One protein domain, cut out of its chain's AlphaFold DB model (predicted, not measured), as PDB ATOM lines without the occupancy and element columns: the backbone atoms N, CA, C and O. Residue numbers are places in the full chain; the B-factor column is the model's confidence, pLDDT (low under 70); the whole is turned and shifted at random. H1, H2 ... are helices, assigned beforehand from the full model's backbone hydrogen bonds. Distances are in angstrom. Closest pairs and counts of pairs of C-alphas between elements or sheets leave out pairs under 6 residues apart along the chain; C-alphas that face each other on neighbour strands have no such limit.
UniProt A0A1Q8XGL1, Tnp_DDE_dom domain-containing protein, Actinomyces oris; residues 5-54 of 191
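This is residues 5 to 54 of the 191 residues of the protein "Tnp_DDE_dom domain-containing protein" of Actinomyces oris (UniProt A0A1Q8XGL1). H1 crosses H2 about perpendicularly; short H3 follows beyond H2's end, and from H2's beginning H4 runs off as an arm whose residues 49 to 52 stick out. The printed part has 50 residues with four named helices, H1 to H4, and no named strand, all helix. It is compact, with radius of gyration of the C-alphas 10.5 A, and spans 33 by 20 by 16 A.

H1, residues 5 to 16, touches H2, residues 22 to 30, with residues 10 to 14 alone, at 85 degrees; their closest C-alphas, of Cys 14 and Leu 25, are 6.1 A apart. H3, residues 32 to 35, and H4, residues 41 to 52, are apart. H4 touches H2 with residues 41 to 45 alone, at a steep tilt of 48 degrees, opposite ways; their closest C-alphas, of Ser 23 and Asp 41, are 6.0 A apart. Every O i to N i+4 pair is within hydrogen-bond range in H1 and H4; H2 has 2 of 5, beside 6 of 6 O i to N i+3 pairs.

H1, 16.5 A long, begins at C-alpha 5 (87.882, 168.061, 232.468); H2 measures 14.7 A, H3 5.1 A; H4, 16.3 A, ends at C-alpha 52 (101.268, 172.850, 228.298).

The farthest C-alphas, of Glu 33 and Asp 53, are 33.4 A apart. The three links are tight, the printed part has no cut, and no printed residue is under 70 in pLDDT.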
ATOM      1  N   GLY A   5      87.778 169.005 231.355       91.94
ATOM      2  CA  GLY A   5      87.882 168.061 232.468       91.94
ATOM      3  C   GLY A   5      87.455 166.654 232.055       91.94
ATOM      4  O   GLY A   5      88.129 165.675 232.387       91.94
ATOM      5  N   LYS A   6      86.401 166.550 231.241       93.19
ATOM      6  CA  LYS A   6      85.981 165.285 230.632       93.19
ATOM      7  C   LYS A   6      87.078 164.697 229.748       93.19
ATOM      8  O   LYS A   6      87.396 163.525 229.901       93.19
ATOM      9  N   ILE A   7      87.700 165.495 228.875       94.44
ATOM     10  CA  ILE A   7      88.794 165.015 228.008       94.44
ATOM     11  C   ILE A   7      89.971 164.484 228.839       94.44
ATOM     12  O   ILE A   7      90.509 163.421 228.539       94.44
ATOM     13  N   MET A   8      90.356 165.193 229.903       92.88
ATOM     14  CA  MET A   8      91.405 164.729 230.818       92.88
ATOM     15  C   MET A   8      91.021 163.422 231.525       92.88
ATOM     16  O   MET A   8      91.866 162.547 231.704       92.88
ATOM     17  N   THR A   9      89.746 163.263 231.884       92.56
ATOM     18  CA  THR A   9      89.228 162.026 232.487       92.56
ATOM     19  C   THR A   9      89.260 160.863 231.492       92.56
ATOM     20  O   THR A   9      89.721 159.781 231.847       92.56
ATOM     21  N   ASP A  10      88.861 161.084 230.235       94.50
ATOM     22  CA  ASP A  10      88.951 160.071 229.176       94.50
ATOM     23  C   ASP A  10      90.395 159.607 228.964       94.50
ATOM     24  O   ASP A  10      90.650 158.414 228.821       94.50
ATOM     25  N   LEU A  11      91.356 160.537 228.971       93.44
ATOM     26  CA  LEU A  11      92.776 160.203 228.868       93.44
ATOM     27  C   LEU A  11      93.246 159.346 230.045       93.44
ATOM     28  O   LEU A  11      93.956 158.365 229.835       93.44
ATOM     29  N   ALA A  12      92.830 159.678 231.269       91.38
ATOM     30  CA  ALA A  12      93.161 158.883 232.448       91.38
ATOM     31  C   ALA A  12      92.582 157.460 232.361       91.38
ATOM     32  O   ALA A  12      93.293 156.493 232.631       91.38
ATOM     33  N   VAL A  13      91.325 157.321 231.921       92.31
ATOM     34  CA  VAL A  13      90.688 156.013 231.688       92.31
ATOM     35  C   VAL A  13      91.413 155.247 230.582       92.31
ATOM     36  O   VAL A  13      91.713 154.070 230.749       92.31
ATOM     37  N   CYS A  14      91.761 155.912 229.481       93.56
ATOM     38  CA  CYS A  14      92.503 155.310 228.379       93.56
ATOM     39  C   CYS A  14      93.845 154.733 228.850       93.56
ATOM     40  O   CYS A  14      94.168 153.596 228.517       93.56
ATOM     41  N   VAL A  15      94.602 155.471 229.669       90.69
ATOM     42  CA  VAL A  15      95.855 154.980 230.268       90.69
ATOM     43  C   VAL A  15      95.596 153.801 231.208       90.69
ATOM     44  O   VAL A  15      96.321 152.811 231.150       90.69
ATOM     45  N   ALA A  16      94.548 153.861 232.035       89.12
ATOM     46  CA  ALA A  16      94.186 152.771 232.944       89.12
ATOM     47  C   ALA A  16      93.818 151.471 232.204       89.12
ATOM     48  O   ALA A  16      94.093 150.382 232.701       89.12
ATOM     49  N   LEU A  17      93.255 151.579 230.998       88.81
ATOM     50  CA  LEU A  17      92.963 150.444 230.115       88.81
ATOM     51  C   LEU A  17      94.181 149.969 229.301       88.81
ATOM     52  O   LEU A  17      94.049 149.080 228.462       88.81
ATOM     53  N   GLY A  18      95.369 150.539 229.530       89.12
ATOM     54  CA  GLY A  18      96.609 150.155 228.850       89.12
ATOM     55  C   GLY A  18      96.900 150.929 227.562       89.12
ATOM     56  O   GLY A  18      97.790 150.537 226.805       89.12
ATOM     57  N   GLY A  19      96.185 152.026 227.306       90.31
ATOM     58  CA  GLY A  19      96.488 152.951 226.219       90.31
ATOM     59  C   GLY A  19      97.877 153.572 226.377       90.31
ATOM     60  O   GLY A  19      98.310 153.927 227.473       90.31
ATOM     61  N   ARG A  20      98.591 153.702 225.260       87.88
ATOM     62  CA  ARG A  20      99.982 154.179 225.186       87.88
ATOM     63  C   ARG A  20     100.132 155.438 224.338       87.88
ATOM     64  O   ARG A  20     101.186 156.069 224.376       87.88
ATOM     65  N   CYS A  21      99.110 155.809 223.571       87.38
ATOM     66  CA  CYS A  21      99.112 157.003 222.735       87.38
ATOM     67  C   CYS A  21      97.729 157.672 222.680       87.38
ATOM     68  O   CYS A  21      96.713 157.054 222.983       87.38
ATOM     69  N   LEU A  22      97.679 158.950 222.283       86.31
ATOM     70  CA  LEU A  22      96.427 159.726 222.268       86.31
ATOM     71  C   LEU A  22      95.349 159.107 221.364       86.31
ATOM     72  O   LEU A  22      94.164 159.225 221.663       86.31
ATOM     73  N   SER A  23      95.745 158.433 220.282       86.81
ATOM     74  CA  SER A  23      94.819 157.764 219.361       86.81
ATOM     75  C   SER A  23      94.133 156.533 219.960       86.81
ATOM     76  O   SER A  23      93.095 156.115 219.445       86.81
ATOM     77  N   ASP A  24      94.638 155.981 221.069       91.62
ATOM     78  CA  ASP A  24      93.993 154.854 221.762       91.62
ATOM     79  C   ASP A  24      92.643 155.259 222.383       91.62
ATOM     80  O   ASP A  24      91.792 154.408 222.626       91.62
ATOM     81  N   LEU A  25      92.366 156.566 222.503       90.88
ATOM     82  CA  LEU A  25      91.026 157.096 222.790       90.88
ATOM     83  C   LEU A  25      89.962 156.640 221.784       90.88
ATOM     84  O   LEU A  25      88.768 156.698 222.082       90.88
ATOM     85  N   SER A  26      90.370 156.189 220.594       89.62
ATOM     86  CA  SER A  26      89.468 155.537 219.644       89.62
ATOM     87  C   SER A  26      88.733 154.346 220.254       89.62
ATOM     88  O   SER A  26      87.557 154.176 219.947       89.62
ATOM     89  N   LEU A  27      89.361 153.609 221.174       88.31
ATOM     90  CA  LEU A  27      88.737 152.492 221.880       88.31
ATOM     91  C   LEU A  27      87.571 152.968 222.755       88.31
ATOM     92  O   LEU A  27      86.489 152.398 222.698       88.31
ATOM     93  N   LEU A  28      87.738 154.083 223.472       91.94
ATOM     94  CA  LEU A  28      86.645 154.680 224.252       91.94
ATOM     95  C   LEU A  28      85.529 155.238 223.355       91.94
ATOM     96  O   LEU A  28      84.361 155.234 223.732       91.94
ATOM     97  N   ARG A  29      85.870 155.719 222.150       91.81
ATOM     98  CA  ARG A  29      84.885 156.208 221.167       91.81
ATOM     99  C   ARG A  29      84.000 155.099 220.600       91.81
ATOM    100  O   ARG A  29      82.917 155.429 220.111       91.81
ATOM    101  N   CYS A  30      84.452 153.845 220.622       89.38
ATOM    102  CA  CYS A  30      83.664 152.703 220.161       89.38
ATOM    103  C   CYS A  30      82.482 152.421 221.101       89.38
ATOM    104  O   CYS A  30      81.384 152.166 220.614       89.38
ATOM    105  N   ASP A  31      82.660 152.608 222.411       89.00
ATOM    106  CA  ASP A  31      81.655 152.287 223.433       89.00
ATOM    107  C   ASP A  31      81.011 153.548 224.027       89.00
ATOM    108  O   ASP A  31      81.087 153.843 225.224       89.00
ATOM    109  N   LYS A  32      80.343 154.329 223.169       85.19
ATOM    110  CA  LYS A  32      79.709 155.606 223.560       85.19
ATOM    111  C   LYS A  32      78.630 155.455 224.630       85.19
ATOM    112  O   LYS A  32      78.353 156.421 225.334       85.19
ATOM    113  N   GLU A  33      78.020 154.281 224.743       88.75
ATOM    114  CA  GLU A  33      77.031 153.986 225.785       88.75
ATOM    115  C   GLU A  33      77.660 153.985 227.185       88.75
ATOM    116  O   GLU A  33      77.000 154.353 228.153       88.75
ATOM    117  N   VAL A  34      78.950 153.646 227.283       91.56
ATOM    118  CA  VAL A  34      79.702 153.603 228.543       91.56
ATOM    119  C   VAL A  34      80.424 154.929 228.796       91.56
ATOM    120  O   VAL A  34      80.354 155.478 229.892       91.56
ATOM    121  N   PHE A  35      81.108 155.469 227.782       91.00
ATOM    122  CA  PHE A  35      82.023 156.613 227.943       91.00
ATOM    123  C   PHE A  35      81.450 157.961 227.473       91.00
ATOM    124  O   PHE A  35      82.099 159.013 227.596       91.00
ATOM    125  N   GLY A  36      80.240 157.955 226.910       92.25
ATOM    126  CA  GLY A  36      79.602 159.135 226.341       92.25
ATOM    127  C   GLY A  36      80.382 159.739 225.161       92.25
ATOM    128  O   GLY A  36      81.166 159.064 224.488       92.25
ATOM    129  N   PRO A  37      80.194 161.042 224.874       92.94
ATOM    130  CA  PRO A  37      80.915 161.728 223.802       92.94
ATOM    131  C   PRO A  37      82.412 161.893 224.117       92.94
ATOM    132  O   PRO A  37      82.796 162.734 224.932       92.94
ATOM    133  N   VAL A  38      83.281 161.127 223.455       94.62
ATOM    134  CA  VAL A  38      84.752 161.228 223.567       94.62
ATOM    135  C   VAL A  38      85.312 162.101 222.439       94.62
ATOM    136  O   VAL A  38      84.890 161.993 221.285       94.62
ATOM    137  N   ALA A  39      86.246 162.996 222.774       94.12
ATOM    138  CA  ALA A  39      86.814 163.954 221.826       94.12
ATOM    139  C   ALA A  39      87.669 163.285 220.734       94.12
ATOM    140  O   ALA A  39      88.205 162.191 220.912       94.12
ATOM    141  N   SER A  40      87.809 163.957 219.587       92.50
ATOM    142  CA  SER A  40      88.699 163.534 218.497       92.50
ATOM    143  C   SER A  40      90.171 163.812 218.811       92.50
ATOM    144  O   SER A  40      90.483 164.746 219.552       92.50
ATOM    145  N   ASP A  41      91.086 163.073 218.181       92.56
ATOM    146  CA  ASP A  41      92.533 163.198 218.427       92.56
ATOM    147  C   ASP A  41      93.063 164.631 218.204       92.56
ATOM    148  O   ASP A  41      93.787 165.132 219.068       92.56
ATOM    149  N   PRO A  42      92.655 165.378 217.150       93.38
ATOM    150  CA  PRO A  42      93.070 166.774 216.991       93.38
ATOM    151  C   PRO A  42      92.533 167.700 218.088       93.38
ATOM    152  O   PRO A  42      93.145 168.718 218.399       93.38
ATOM    153  N   THR A  43      91.373 167.385 218.671       94.06
ATOM    154  CA  THR A  43      90.804 168.165 219.781       94.06
ATOM    155  C   THR A  43      91.584 167.939 221.063       94.06
ATOM    156  O   THR A  43      91.902 168.899 221.761       94.06
ATOM    157  N   VAL A  44      91.941 166.685 221.326       94.50
ATOM    158  CA  VAL A  44      92.774 166.293 222.462       94.50
ATOM    159  C   VAL A  44      94.162 166.921 222.342       94.50
ATOM    160  O   VAL A  44      94.617 167.558 223.282       94.50
ATOM    161  N   SER A  45      94.797 166.824 221.170       93.25
ATOM    162  CA  SER A  45      96.120 167.408 220.916       93.25
ATOM    163  C   SER A  45      96.148 168.924 221.154       93.25
ATOM    164  O   SER A  45      97.016 169.423 221.867       93.25
ATOM    165  N   ARG A  46      95.144 169.660 220.650       94.88
ATOM    166  CA  ARG A  46      95.020 171.106 220.906       94.88
ATOM    167  C   ARG A  46      94.856 171.422 222.388       94.88
ATOM    168  O   ARG A  46      95.507 172.340 222.869       94.88
ATOM    169  N   LEU A  47      94.017 170.664 223.103       95.00
ATOM    170  CA  LEU A  47      93.851 170.855 224.542       95.00
ATOM    171  C   LEU A  47      95.174 170.628 225.278       95.00
ATOM    172  O   LEU A  47      95.559 171.471 226.077       95.00
ATOM    173  N   VAL A  48      95.885 169.535 224.988       92.81
ATOM    174  CA  VAL A  48      97.193 169.249 225.597       92.81
ATOM    175  C   VAL A  48      98.180 170.387 225.331       92.81
ATOM    176  O   VAL A  48      98.852 170.814 226.263       92.81
ATOM    177  N   GLY A  49      98.216 170.927 224.108       94.56
ATOM    178  CA  GLY A  49      99.016 172.110 223.782       94.56
ATOM    179  C   GLY A  49      98.659 173.322 224.648       94.56
ATOM    180  O   GLY A  49      99.530 173.885 225.297       94.56
ATOM    181  N   THR A  50      97.373 173.669 224.753       95.25
ATOM    182  CA  THR A  50      96.913 174.785 225.601       95.25
ATOM    183  C   THR A  50      97.239 174.587 227.085       95.25
ATOM    184  O   THR A  50      97.566 175.546 227.788       95.25
ATOM    185  N   LEU A  51      97.137 173.353 227.585       94.12
ATOM    186  CA  LEU A  51      97.480 173.021 228.969       94.12
ATOM    187  C   LEU A  51      98.993 173.107 229.214       94.12
ATOM    188  O   LEU A  51      99.402 173.509 230.302       94.12
ATOM    189  N   ALA A  52      99.812 172.767 228.215       91.50
ATOM    190  CA  ALA A  52     101.268 172.850 228.298       91.50
ATOM    191  C   ALA A  52     101.769 174.295 228.460       91.50
ATOM    192  O   ALA A  52     102.792 174.504 229.102       91.50
ATOM    193  N   ASP A  53     101.019 175.292 227.989       94.69
ATOM    194  CA  ASP A  53     101.347 176.706 228.222       94.69
ATOM    195  C   ASP A  53     101.107 177.151 229.684       94.69
ATOM    196  O   ASP A  53     101.510 178.241 230.083       94.69
ATOM    197  N   HIS A  54     100.449 176.318 230.507       93.25
ATOM    198  CA  HIS A  54     100.008 176.656 231.867       93.25
ATOM    199  C   HIS A  54     100.303 175.544 232.891       93.25
ATOM    200  O   HIS A  54      99.510 175.327 233.813       93.25
TER     201      HIS A  54